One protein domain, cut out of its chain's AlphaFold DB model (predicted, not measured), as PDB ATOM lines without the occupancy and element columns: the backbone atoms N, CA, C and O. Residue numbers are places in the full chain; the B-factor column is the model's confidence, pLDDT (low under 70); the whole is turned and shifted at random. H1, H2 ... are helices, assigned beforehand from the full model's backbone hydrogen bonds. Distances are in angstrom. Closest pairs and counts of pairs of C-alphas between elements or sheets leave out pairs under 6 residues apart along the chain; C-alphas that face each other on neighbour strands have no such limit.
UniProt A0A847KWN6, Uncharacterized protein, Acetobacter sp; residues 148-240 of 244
ATOM      1  N   ASP A 148     -31.301  19.867 -14.276       70.19
ATOM      2  CA  ASP A 148     -32.682  20.351 -14.124       70.19
ATOM      3  C   ASP A 148     -33.388  20.639 -15.462       70.19
ATOM      4  O   ASP A 148     -34.616  20.650 -15.541       70.19
ATOM      5  N   ARG A 149     -32.609  20.837 -16.531       67.31
ATOM      6  CA  ARG A 149     -33.105  20.998 -17.903       67.31
ATOM      7  C   ARG A 149     -33.698  19.712 -18.465       67.31
ATOM      8  O   ARG A 149     -34.614  19.771 -19.279       67.31
ATOM      9  N   TRP A 150     -33.158  18.571 -18.045       59.84
ATOM     10  CA  TRP A 150     -33.457  17.257 -18.617       59.84
ATOM     11  C   TRP A 150     -34.299  16.392 -17.683       59.84
ATOM     12  O   TRP A 150     -35.005  15.499 -18.142       59.84
ATOM     13  N   PHE A 151     -34.251  16.665 -16.378       65.12
ATOM     14  CA  PHE A 151     -34.991  15.915 -15.375       65.12
ATOM     15  C   PHE A 151     -35.918  16.831 -14.579       65.12
ATOM     16  O   PHE A 151     -35.469  17.876 -14.108       65.12
ATOM     17  N   PRO A 152     -37.186  16.424 -14.352       64.75
ATOM     18  CA  PRO A 152     -38.128  17.138 -13.497       64.75
ATOM     19  C   PRO A 152     -37.685  17.060 -12.035       64.75
ATOM     20  O   PRO A 152     -38.121  16.207 -11.242       64.75
ATOM     21  N   LEU A 153     -36.753  17.946 -11.709       70.69
ATOM     22  CA  LEU A 153     -36.185  18.153 -10.397       70.69
ATOM     23  C   LEU A 153     -36.893  19.331  -9.744       70.69
ATOM     24  O   LEU A 153     -36.870  20.440 -10.270       70.69
ATOM     25  N   ASN A 154     -37.518  19.097  -8.592       74.75
ATOM     26  CA  ASN A 154     -38.003  20.191  -7.765       74.75
ATOM     27  C   ASN A 154     -36.870  20.621  -6.817       74.75
ATOM     28  O   ASN A 154     -36.616  19.903  -5.846       74.75
ATOM     29  N   PRO A 155     -36.186  21.758  -7.058       76.94
ATOM     30  CA  PRO A 155     -35.094  22.222  -6.196       76.94
ATOM     31  C   PRO A 155     -35.511  22.415  -4.743       76.94
ATOM     32  O   PRO A 155     -34.728  22.150  -3.836       76.94
ATOM     33  N   MET A 156     -36.787  22.733  -4.514       80.06
ATOM     34  CA  MET A 156     -37.373  22.854  -3.179       80.06
ATOM     35  C   MET A 156     -37.413  21.535  -2.394       80.06
ATOM     36  O   MET A 156     -37.830  21.541  -1.240       80.06
ATOM     37  N   HIS A 157     -37.079  20.394  -3.006       78.94
ATOM     38  CA  HIS A 157     -37.013  19.105  -2.316       78.94
ATOM     39  C   HIS A 157     -35.585  18.739  -1.924       78.94
ATOM     40  O   HIS A 157     -35.388  18.249  -0.819       78.94
ATOM     41  N   PHE A 158     -34.598  18.953  -2.796       76.50
ATOM     42  CA  PHE A 158     -33.224  18.510  -2.532       76.50
ATOM     43  C   PHE A 158     -32.285  19.634  -2.062       76.50
ATOM     44  O   PHE A 158     -31.327  19.310  -1.376       76.50
ATOM     45  N   GLN A 159     -32.582  20.915  -2.327       81.56
ATOM     46  CA  GLN A 159     -31.808  22.079  -1.831       81.56
ATOM     47  C   GLN A 159     -32.558  22.873  -0.754       81.56
ATOM     48  O   GLN A 159     -32.270  24.038  -0.503       81.56
ATOM     49  N   TRP A 160     -33.582  22.270  -0.149       83.50
ATOM     50  CA  TRP A 160     -34.507  22.963   0.750       83.50
ATOM     51  C   TRP A 160     -33.812  23.610   1.958       83.50
ATOM     52  O   TRP A 160     -34.220  24.685   2.375       83.50
ATOM     53  N   GLU A 161     -32.767  22.978   2.501       81.50
ATOM     54  CA  GLU A 161     -32.016  23.498   3.648       81.50
ATOM     55  C   GLU A 161     -31.206  24.736   3.241       81.50
ATOM     56  O   GLU A 161     -31.396  25.796   3.830       81.50
ATOM     57  N   HIS A 162     -30.412  24.630   2.169       81.31
ATOM     58  CA  HIS A 162     -29.627  25.734   1.609       81.31
ATOM     59  C   HIS A 162     -30.501  26.934   1.207       81.31
ATOM     60  O   HIS A 162     -30.166  28.083   1.475       81.31
ATOM     61  N   LEU A 163     -31.673  26.679   0.618       81.06
ATOM     62  CA  LEU A 163     -32.628  27.723   0.236       81.06
ATOM     63  C   LEU A 163     -33.088  28.589   1.419       81.06
ATOM     64  O   LEU A 163     -33.299  29.797   1.243       81.06
ATOM     65  N   ILE A 164     -33.220  27.980   2.601       79.56
ATOM     66  CA  ILE A 164     -33.599  28.670   3.834       79.56
ATOM     67  C   ILE A 164     -32.384  29.318   4.495       79.56
ATOM     68  O   ILE A 164     -32.453  30.498   4.837       79.56
ATOM     69  N   THR A 165     -31.286  28.574   4.681       77.81
ATOM     70  CA  THR A 165     -30.100  29.060   5.407       77.81
ATOM     71  C   THR A 165     -29.460  30.248   4.709       77.81
ATOM     72  O   THR A 165     -29.087  31.220   5.361       77.81
ATOM     73  N   ASP A 166     -29.436  30.231   3.379       75.31
ATOM     74  CA  ASP A 166     -28.787  31.268   2.578       75.31
ATOM     75  C   ASP A 166     -29.757  32.422   2.271       75.31
ATOM     76  O   ASP A 166     -29.478  33.308   1.464       75.31
ATOM     77  N   SER A 167     -30.916  32.444   2.946       66.31
ATOM     78  CA  SER A 167     -31.887  33.542   2.935       66.31
ATOM     79  C   SER A 167     -32.290  33.981   1.523       66.31
ATOM     80  O   SER A 167     -32.475  35.170   1.237       66.31
ATOM     81  N   HIS A 168     -32.456  33.020   0.613       74.44
ATOM     82  CA  HIS A 168     -32.995  33.270  -0.724       74.44
ATOM     83  C   HIS A 168     -34.491  32.966  -0.805       74.44
ATOM     84  O   HIS A 168     -35.213  33.685  -1.497       74.44
ATOM     85  N   VAL A 169     -34.960  31.941  -0.084       87.75
ATOM     86  CA  VAL A 169     -36.348  31.474  -0.117       87.75
ATOM     87  C   VAL A 169     -36.769  30.993   1.284       87.75
ATOM     88  O   VAL A 169     -36.381  29.901   1.689       87.75
ATOM     89  N   PRO A 170     -37.593  31.748   2.038       89.38
ATOM     90  CA  PRO A 170     -37.880  31.456   3.446       89.38
ATOM     91  C   PRO A 170     -38.995  30.414   3.623       89.38
ATOM     92  O   PRO A 170     -39.735  30.454   4.600       89.38
ATOM     93  N   PHE A 171     -39.163  29.499   2.670       91.31
ATOM     94  CA  PHE A 171     -40.290  28.574   2.633       91.31
ATOM     95  C   PHE A 171     -39.842  27.164   2.267       91.31
ATOM     96  O   PHE A 171     -38.916  26.975   1.483       91.31
ATOM     97  N   VAL A 172     -40.564  26.167   2.773       89.75
ATOM     98  CA  VAL A 172     -40.375  24.754   2.420       89.75
ATOM     99  C   VAL A 172     -41.655  24.194   1.844       89.75
ATOM    100  O   VAL A 172     -42.748  24.559   2.262       89.75
ATOM    101  N   LYS A 173     -41.552  23.262   0.895       89.69
ATOM    102  CA  LYS A 173     -42.732  22.571   0.374       89.69
ATOM    103  C   LYS A 173     -43.377  21.701   1.453       89.69
ATOM    104  O   LYS A 173     -42.742  20.795   1.990       89.69
ATOM    105  N   ALA A 174     -44.672  21.902   1.693       90.94
ATOM    106  CA  ALA A 174     -45.447  21.098   2.635       90.94
ATOM    107  C   ALA A 174     -45.396  19.599   2.290       90.94
ATOM    108  O   ALA A 174     -45.362  18.758   3.178       90.94
ATOM    109  N   GLU A 175     -45.322  19.236   1.004       87.12
ATOM    110  CA  GLU A 175     -45.173  17.840   0.564       87.12
ATOM    111  C   GLU A 175     -43.857  17.193   1.023       87.12
ATOM    112  O   GLU A 175     -43.855  16.013   1.400       87.12
ATOM    113  N   LEU A 176     -42.758  17.956   1.024       87.38
ATOM    114  CA  LEU A 176     -41.470  17.497   1.539       87.38
ATOM    115  C   LEU A 176     -41.589  17.194   3.033       87.38
ATOM    116  O   LEU A 176     -41.170  16.125   3.479       87.38
ATOM    117  N   LEU A 177     -42.208  18.106   3.788       88.69
ATOM    118  CA  LEU A 177     -42.375  17.951   5.229       88.69
ATOM    119  C   LEU A 177     -43.406  16.884   5.592       88.69
ATOM    120  O   LEU A 177     -43.195  16.176   6.563       88.69
ATOM    121  N   ARG A 178     -44.481  16.709   4.823       87.38
ATOM    122  CA  ARG A 178     -45.554  15.750   5.119       87.38
ATOM    123  C   ARG A 178     -45.207  14.328   4.688       87.38
ATOM    124  O   ARG A 178     -45.308  13.400   5.479       87.38
ATOM    125  N   SER A 179     -44.843  14.147   3.419       82.62
ATOM    126  CA  SER A 179     -44.732  12.821   2.786       82.62
ATOM    127  C   SER A 179     -43.325  12.433   2.368       82.62
ATOM    128  O   SER A 179     -43.080  11.247   2.181       82.62
ATOM    129  N   ASN A 180     -42.421  13.401   2.195       85.25
ATOM    130  CA  ASN A 180     -41.046  13.165   1.763       85.25
ATOM    131  C   ASN A 180     -40.930  12.127   0.622       85.25
ATOM    132  O   ASN A 180     -40.282  11.093   0.794       85.25
ATOM    133  N   PRO A 181     -41.571  12.350  -0.543       80.75
ATOM    134  CA  PRO A 181     -41.744  11.308  -1.566       80.75
ATOM    135  C   PRO A 181     -40.421  10.716  -2.083       80.75
ATOM    136  O   PRO A 181     -40.382   9.566  -2.537       80.75
ATOM    137  N   PHE A 182     -39.335  11.488  -1.982       81.69
ATOM    138  CA  PHE A 182     -37.983  11.108  -2.394       81.69
ATOM    139  C   PHE A 182     -37.099  10.570  -1.255       81.69
ATOM    140  O   PHE A 182     -35.948  10.215  -1.495       81.69
ATOM    141  N   ASN A 183     -37.633  10.471  -0.034       82.25
ATOM    142  CA  ASN A 183     -36.909  10.090   1.178       82.25
ATOM    143  C   ASN A 183     -35.631  10.924   1.393       82.25
ATOM    144  O   ASN A 183     -34.552  10.397   1.655       82.25
ATOM    145  N   VAL A 184     -35.759  12.245   1.240       82.00
ATOM    146  CA  VAL A 184     -34.677  13.205   1.472       82.00
ATOM    147  C   VAL A 184     -34.217  13.086   2.933       82.00
ATOM    148  O   VAL A 184     -35.061  13.130   3.839       82.00
ATOM    149  N   PRO A 185     -32.908  12.906   3.186       76.81
ATOM    150  CA  PRO A 185     -32.382  12.683   4.527       76.81
ATOM    151  C   PRO A 185     -32.485  13.936   5.400       76.81
ATOM    152  O   PRO A 185     -32.497  15.066   4.912       76.81
ATOM    153  N   MET A 186     -32.495  13.731   6.722       70.31
ATOM    154  CA  MET A 186     -32.511  14.804   7.730       70.31
ATOM    155  C   MET A 186     -33.664  15.805   7.563       70.31
ATOM    156  O   MET A 186     -33.549  16.955   7.976       70.31
ATOM    157  N   ARG A 187     -34.809  15.361   7.020       76.50
ATOM    158  CA  ARG A 187     -36.041  16.163   6.934       76.50
ATOM    159  C   ARG A 187     -36.319  16.905   8.239       76.50
ATOM    160  O   ARG A 187     -36.620  18.079   8.191       76.50
ATOM    161  N   GLN A 188     -36.171  16.259   9.396       80.12
ATOM    162  CA  GLN A 188     -36.484  16.852  10.704       80.12
ATOM    163  C   GLN A 188     -35.684  18.123  11.057       80.12
ATOM    164  O   GLN A 188     -36.088  18.824  11.978       80.12
ATOM    165  N   ALA A 189     -34.617  18.462  10.322       81.69
ATOM    166  CA  ALA A 189     -33.848  19.687  10.547       81.69
ATOM    167  C   ALA A 189     -34.696  20.972  10.431       81.69
ATOM    168  O   ALA A 189     -34.353  21.968  11.059       81.69
ATOM    169  N   TRP A 190     -35.841  20.945   9.732       84.56
ATOM    170  CA  TRP A 190     -36.761  22.092   9.679       84.56
ATOM    171  C   TRP A 190     -37.275  22.504  11.067       84.56
ATOM    172  O   TRP A 190     -37.526  23.683  11.292       84.56
ATOM    173  N   LYS A 191     -37.375  21.564  12.019       86.06
ATOM    174  CA  LYS A 191     -37.798  21.860  13.396       86.06
ATOM    175  C   LYS A 191     -36.793  22.752  14.123       86.06
ATOM    176  O   LYS A 191     -37.184  23.654  14.850       86.06
ATOM    177  N   ASN A 192     -35.498  22.551  13.873       82.06
ATOM    178  CA  ASN A 192     -34.456  23.402  14.447       82.06
ATOM    179  C   ASN A 192     -34.531  24.824  13.875       82.06
ATOM    180  O   ASN A 192     -34.286  25.791  14.588       82.06
ATOM    181  N   ILE A 193     -34.911  24.945  12.599       77.75
ATOM    182  CA  ILE A 193     -35.090  26.234  11.926       77.75
ATOM    183  C   ILE A 193     -36.290  26.990  12.516       77.75
ATOM    184  O   ILE A 193     -36.164  28.175  12.803       77.75
ATOM    185  N   CYS A 194     -37.421  26.317  12.767       79.38
ATOM    186  CA  CYS A 194     -38.608  26.918  13.391       79.38
ATOM    187  C   CYS A 194     -38.298  27.707  14.666       79.38
ATOM    188  O   CYS A 194     -38.770  28.833  14.810       79.38
ATOM    189  N   HIS A 195     -37.483  27.133  15.560       71.12
ATOM    190  CA  HIS A 195     -37.121  27.775  16.823       71.12
ATOM    191  C   HIS A 195     -36.389  29.105  16.613       71.12
ATOM    192  O   HIS A 195     -36.635  30.056  17.349       71.12
ATOM    193  N   ALA A 196     -35.538  29.200  15.588       72.06
ATOM    194  CA  ALA A 196     -34.845  30.440  15.247       72.06
ATOM    195  C   ALA A 196     -35.780  31.497  14.625       72.06
ATOM    196  O   ALA A 196     -35.500  32.691  14.713       72.06
ATOM    197  N   SER A 197     -36.887  31.072  14.011       74.06
ATOM    198  CA  SER A 197     -37.861  31.944  13.336       74.06
ATOM    199  C   SER A 197     -39.058  32.343  14.208       74.06
ATOM    200  O   SER A 197     -39.902  33.106  13.747       74.06
ATOM    201  N   GLY A 198     -39.172  31.810  15.429       78.50
ATOM    202  CA  GLY A 198     -40.328  32.024  16.309       78.50
ATOM    203  C   GLY A 198     -41.590  31.247  15.912       78.50
ATOM    204  O   GLY A 198     -42.670  31.556  16.404       78.50
ATOM    205  N   LEU A 199     -41.475  30.249  15.030       84.81
ATOM    206  CA  LEU A 199     -42.581  29.359  14.652       84.81
ATOM    207  C   LEU A 199     -42.610  28.132  15.571       84.81
ATOM    208  O   LEU A 199     -41.549  27.608  15.910       84.81
ATOM    209  N   SER A 200     -43.793  27.612  15.914       89.19
ATOM    210  CA  SER A 200     -43.909  26.329  16.624       89.19
ATOM    211  C   SER A 200     -43.798  25.148  15.647       89.19
ATOM    212  O   SER A 200     -44.634  25.003  14.743       89.19
ATOM    213  N   PRO A 201     -42.803  24.254  15.820       89.38
ATOM    214  CA  PRO A 201     -42.758  22.996  15.084       89.38
ATOM    215  C   PRO A 201     -44.002  22.125  15.302       89.38
ATOM    216  O   PRO A 201     -44.419  21.412  14.392       89.38
ATOM    217  N   GLU A 202     -44.585  22.156  16.499       90.69
ATOM    218  CA  GLU A 202     -45.733  21.338  16.893       90.69
ATOM    219  C   GLU A 202     -47.001  21.781  16.161       90.69
ATOM    220  O   GLU A 202     -47.722  20.941  15.620       90.69
ATOM    221  N   GLU A 203     -47.241  23.090  16.069       88.69
ATOM    222  CA  GLU A 203     -48.367  23.650  15.315       88.69
ATOM    223  C   GLU A 203     -48.251  23.341  13.822       88.69
ATOM    224  O   GLU A 203     -49.221  22.903  13.199       88.69
ATOM    225  N   ILE A 204     -47.047  23.482  13.253       90.31
ATOM    226  CA  ILE A 204     -46.777  23.119  11.857       90.31
ATOM    227  C   ILE A 204     -47.009  21.622  11.640       90.31
ATOM    228  O   ILE A 204     -47.630  21.232  10.652       90.31
ATOM    229  N   GLN A 205     -46.532  20.770  12.549       90.31
ATOM    230  CA  GLN A 205     -46.714  19.323  12.461       90.31
ATOM    231  C   GLN A 205     -48.202  18.947  12.515       90.31
ATOM    232  O   GLN A 205     -48.673  18.215  11.643       90.31
ATOM    233  N   LYS A 206     -48.957  19.520  13.458       89.88
ATOM    234  CA  LYS A 206     -50.413  19.347  13.564       89.88
ATOM    235  C   LYS A 206     -51.121  19.804  12.287       89.88
ATOM    236  O   LYS A 206     -51.977  19.097  11.761       89.88
ATOM    237  N   TRP A 207     -50.734  20.952  11.735       88.19
ATOM    238  CA  TRP A 207     -51.271  21.444  10.465       88.19
ATOM    239  C   TRP A 207     -50.975  20.487   9.299       88.19
ATOM    240  O   TRP A 207     -51.872  20.194   8.507       88.19
ATOM    241  N   LEU A 208     -49.757  19.940   9.207       89.25
ATOM    242  CA  LEU A 208     -49.387  18.968   8.169       89.25
ATOM    243  C   LEU A 208     -50.228  17.683   8.248       89.25
ATOM    244  O   LEU A 208     -50.549  17.114   7.205       89.25
ATOM    245  N   GLU A 209     -50.583  17.241   9.455       88.19
ATOM    246  CA  GLU A 209     -51.390  16.038   9.710       88.19
ATOM    247  C   GLU A 209     -52.865  16.217   9.336       88.19
ATOM    248  O   GLU A 209     -53.501  15.273   8.871       88.19
ATOM    249  N   THR A 210     -53.401  17.435   9.455       84.62
ATOM    250  CA  THR A 210     -54.793  17.735   9.061       84.62
ATOM    251  C   THR A 210     -55.022  17.695   7.549       84.62
ATOM    252  O   THR A 210     -56.166  17.699   7.091       84.62
ATOM    253  N   ARG A 211     -53.950  17.662   6.746       76.56
ATOM    254  CA  ARG A 211     -54.033  17.701   5.286       76.56
ATOM    255  C   ARG A 211     -53.875  16.299   4.705       76.56
ATOM    256  O   ARG A 211     -52.847  15.659   4.939       76.56
ATOM    257  N   PRO A 212     -54.838  15.829   3.889       67.56
ATOM    258  CA  PRO A 212     -54.793  14.485   3.338       67.56
ATOM    259  C   PRO A 212     -53.503  14.264   2.551       67.56
ATOM    260  O   PRO A 212     -52.988  15.161   1.866       67.56
ATOM    261  N   GLN A 213     -52.970  13.046   2.646       63.78
ATOM    262  CA  GLN A 213     -51.809  12.666   1.864       63.78
ATOM    263  C   GLN A 213     -52.189  12.772   0.384       63.78
ATOM    264  O   GLN A 213     -53.084  12.073  -0.085       63.78
ATOM    265  N   ARG A 214     -51.542  13.678  -0.359       62.28
ATOM    266  CA  ARG A 214     -51.736  13.729  -1.812       62.28
ATOM    267  C   ARG A 214     -51.276  12.383  -2.372       62.28
ATOM    268  O   ARG A 214     -50.097  12.050  -2.252       62.28
ATOM    269  N   VAL A 215     -52.207  11.610  -2.931       52.59
ATOM    270  CA  VAL A 215     -51.925  10.327  -3.581       52.59
ATOM    271  C   VAL A 215     -51.216  10.635  -4.897       52.59
ATOM    272  O   VAL A 215     -51.834  10.825  -5.938       52.59
ATOM    273  N   SER A 216     -49.900  10.784  -4.839       58.44
ATOM    274  CA  SER A 216     -49.044  10.738  -6.018       58.44
ATOM    275  C   SER A 216     -48.312   9.398  -6.002       58.44
ATOM    276  O   SER A 216     -47.866   8.984  -4.927       58.44
ATOM    277  N   PRO A 217     -48.191   8.701  -7.150       58.94
ATOM    278  CA  PRO A 217     -47.430   7.464  -7.211       58.94
ATOM    279  C   PRO A 217     -46.046   7.696  -6.617       58.94
ATOM    280  O   PRO A 217     -45.380   8.689  -6.936       58.94
ATOM    281  N   ALA A 218     -45.624   6.794  -5.734       64.62
ATOM    282  CA  ALA A 218     -44.276   6.816  -5.200       64.62
ATOM    283  C   ALA A 218     -43.276   6.886  -6.369       64.62
ATOM    284  O   ALA A 218     -43.354   6.056  -7.279       64.62
ATOM    285  N   PRO A 219     -42.339   7.851  -6.380       72.81
ATOM    286  CA  PRO A 219     -41.330   7.889  -7.424       72.81
ATOM    287  C   PRO A 219     -40.519   6.588  -7.393       72.81
ATOM    288  O   PRO A 219     -40.210   6.067  -6.318       72.81
ATOM    289  N   GLY A 220     -40.171   6.073  -8.576       78.00
ATOM    290  CA  GLY A 220     -39.376   4.852  -8.704       78.00
ATOM    291  C   GLY A 220     -38.034   4.937  -7.964       78.00
ATOM    292  O   GLY A 220     -37.489   6.028  -7.763       78.00
ATOM    293  N   LEU A 221     -37.487   3.779  -7.576       75.88
ATOM    294  CA  LEU A 221     -36.288   3.665  -6.731       75.88
ATOM    295  C   LEU A 221     -35.096   4.482  -7.257       75.88
ATOM    296  O   LEU A 221     -34.477   5.214  -6.491       75.88
ATOM    297  N   LEU A 222     -34.831   4.424  -8.565       69.75
ATOM    298  CA  LEU A 222     -33.750   5.183  -9.208       69.75
ATOM    299  C   LEU A 222     -33.919   6.697  -9.031       69.75
ATOM    300  O   LEU A 222     -32.967   7.398  -8.696       69.75
ATOM    301  N   ARG A 223     -35.147   7.206  -9.191       69.44
ATOM    302  CA  ARG A 223     -35.448   8.634  -9.013       69.44
ATOM    303  C   ARG A 223     -35.294   9.052  -7.551       69.44
ATOM    304  O   ARG A 223     -34.806  10.146  -7.289       69.44
ATOM    305  N   ARG A 224     -35.671   8.192  -6.598       76.94
ATOM    306  CA  ARG A 224     -35.456   8.436  -5.160       76.94
ATOM    307  C   ARG A 224     -33.973   8.512  -4.815       76.94
ATOM    308  O   ARG A 224     -33.557   9.491  -4.202       76.94
ATOM    309  N   LEU A 225     -33.190   7.525  -5.248       73.69
ATOM    310  CA  LEU A 225     -31.750   7.484  -4.997       73.69
ATOM    311  C   LEU A 225     -31.055   8.714  -5.593       73.69
ATOM    312  O   LEU A 225     -30.262   9.358  -4.919       73.69
ATOM    313  N   PHE A 226     -31.435   9.112  -6.810       75.69
ATOM    314  CA  PHE A 226     -30.903  10.312  -7.449       75.69
ATOM    315  C   PHE A 226     -31.177  11.595  -6.642       75.69
ATOM    316  O   PHE A 226     -30.264  12.388  -6.418       75.69
ATOM    317  N   TYR A 227     -32.402  11.779  -6.133       76.56
ATOM    318  CA  TYR A 227     -32.738  12.914  -5.260       76.56
ATOM    319  C   TYR A 227     -31.962  12.896  -3.933       76.56
ATOM    320  O   TYR A 227     -31.549  13.954  -3.462       76.56
ATOM    321  N   GLN A 228     -31.755  11.720  -3.333       77.75
ATOM    322  CA  GLN A 228     -30.961  11.580  -2.106       77.75
ATOM    323  C   GLN A 228     -29.499  11.965  -2.338       77.75
ATOM    324  O   GLN A 228     -28.935  12.705  -1.535       77.75
ATOM    325  N   THR A 229     -28.914  11.532  -3.458       77.44
ATOM    326  CA  THR A 229     -27.549  11.902  -3.847       77.44
ATOM    327  C   THR A 229     -27.418  13.407  -4.060       77.44
ATOM    328  O   THR A 229     -26.499  14.014  -3.518       77.44
ATOM    329  N   LEU A 230     -28.356  14.037  -4.779       77.25
ATOM    330  CA  LEU A 230     -28.349  15.492  -4.970       77.25
ATOM    331  C   LEU A 230     -28.467  16.251  -3.642       77.25
ATOM    332  O   LEU A 230     -27.711  17.192  -3.421       77.25
ATOM    333  N   ALA A 231     -29.358  15.820  -2.744       72.50
ATOM    334  CA  ALA A 231     -29.510  16.434  -1.423       72.50
ATOM    335  C   ALA A 231     -28.257  16.272  -0.548       72.50
ATOM    336  O   ALA A 231     -27.897  17.169   0.213       72.50
ATOM    337  N   PHE A 232     -27.569  15.130  -0.657       78.38
ATOM    338  CA  PHE A 232     -26.301  14.906   0.032       78.38
ATOM    339  C   PHE A 232     -25.193  15.819  -0.509       78.38
ATOM    340  O   PHE A 232     -24.479  16.430   0.287       78.38
ATOM    341  N   ILE A 233     -25.066  15.929  -1.837       75.88
ATOM    342  CA  ILE A 233     -24.074  16.795  -2.493       75.88
ATOM    343  C   ILE A 233     -24.306  18.257  -2.112       75.88
ATOM    344  O   ILE A 233     -23.364  18.908  -1.673       75.88
ATOM    345  N   ASP A 234     -25.540  18.757  -2.227       73.00
ATOM    346  CA  ASP A 234     -25.901  20.148  -1.917       73.00
ATOM    347  C   ASP A 234     -25.467  20.546  -0.497       73.00
ATOM    348  O   ASP A 234     -24.727  21.515  -0.306       73.00
ATOM    349  N   ARG A 235     -25.797  19.709   0.494       71.06
ATOM    350  CA  ARG A 235     -25.420  19.938   1.896       71.06
ATOM    351  C   ARG A 235     -23.905  20.007   2.115       71.06
ATOM    352  O   ARG A 235     -23.445  20.777   2.955       71.06
ATOM    353  N   HIS A 236     -23.123  19.185   1.417       70.19
ATOM    354  CA  HIS A 236     -21.666  19.153   1.595       70.19
ATOM    355  C   HIS A 236     -20.949  20.207   0.746       70.19
ATOM    356  O   HIS A 236     -19.913  20.714   1.171       70.19
ATOM    357  N   ALA A 237     -21.522  20.606  -0.390       64.62
ATOM    358  CA  ALA A 237     -21.026  21.711  -1.202       64.62
ATOM    359  C   ALA A 237     -21.167  23.059  -0.469       64.62
ATOM    360  O   ALA A 237     -20.220  23.847  -0.462       64.62
ATOM    361  N   GLY A 238     -22.284  23.288   0.236       50.75
ATOM    362  CA  GLY A 238     -22.500  24.497   1.045       50.75
ATOM    363  C   GLY A 238     -21.519  24.662   2.217       50.75
ATOM    364  O   GLY A 238     -21.216  25.780   2.620       50.75
ATOM    365  N   ARG A 239     -20.931  23.568   2.724       48.28
ATOM    366  CA  ARG A 239     -19.926  23.617   3.808       48.28
ATOM    367  C   ARG A 239     -18.544  24.101   3.359       48.28
ATOM    368  O   ARG A 239     -17.743  24.474   4.212       48.28
ATOM    369  N   HIS A 240     -18.257  24.115   2.056       42.06
ATOM    370  CA  HIS A 240     -16.965  24.558   1.521       42.06
ATOM    371  C   HIS A 240     -16.941  26.028   1.074       42.06
ATOM    372  O   HIS A 240     -15.856  26.565   0.883       42.06
TER     373      HIS A 240
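This is residues 148 to 240 of the 244 residues of an uncharacterized protein of Acetobacter sp (UniProt A0A847KWN6). The longest helix, H6, makes one side of a flat body, H5 and H4 lie across from it, and residues 210 to 220 run round the edge from H5 to H6. The short helices H1 and H3 lie near the middle, with H2 between H4 and the last part of H6. The printed part has 93 residues with six named helices, H1 to H6 in chain order, and no named strand; the class is all helix. It is compact, with a radius of gyration of the C-alphas of 13.7 A and spans of 37 by 37 by 20 A.

H6, residues 221 to 238, is 26.2 A long, from C-alpha 221 at (-36.288, 3.665, -6.731) to C-alpha 238 at (-22.500, 24.497, 1.045). H1 is residues 155 to 158, beginning at C-alpha (-35.094, 22.222, -6.196), and H2 is residues 160 to 165. H3 is residues 174 to 178. H4, residues 189 to 197, is 13.2 A long, and H5, residues 201 to 209, 12.3 A.

H6 touches H1 with residues 227 to 234 alone; the closest C-alphas, of Phe 158 and Ala 231, are 4.4 A apart. With residues 234 to 238 alone it touches H2, at a shallow tilt of 14 degrees, the same way; the closest C-alphas are those of His 162 and Arg 235, 7.2 A. H1 and H3 are close but not clearly touching, the closest C-alphas, of His 157 and Leu 176, being 6.1 A apart. H3 touches H5, closest at the C-alphas of Arg 178 and Leu 208, 5.9 A. H4 and H5 only just touch, with 3 pairs of C-alphas within 8 A, and only at the corner by their link; the closest C-alphas are those of Lys 191 and Pro 201, 5.4 A. H4 and H6 are apart. Every O i to N i+4 pair is within hydrogen-bond range in H2, H3, H5 and H6, and 3 of 5 in H4; H1 is too short for such a pair.

The two C-alphas farthest apart, of Pro 212 and His 240, are 39.2 A apart. The printed part has no cut, and the link from H5 to H6 is long, with 11 residues. The mean pLDDT of the printed part is 77.0; residues under 70 include 149 to 152, 212 to 218 and 237 to 240.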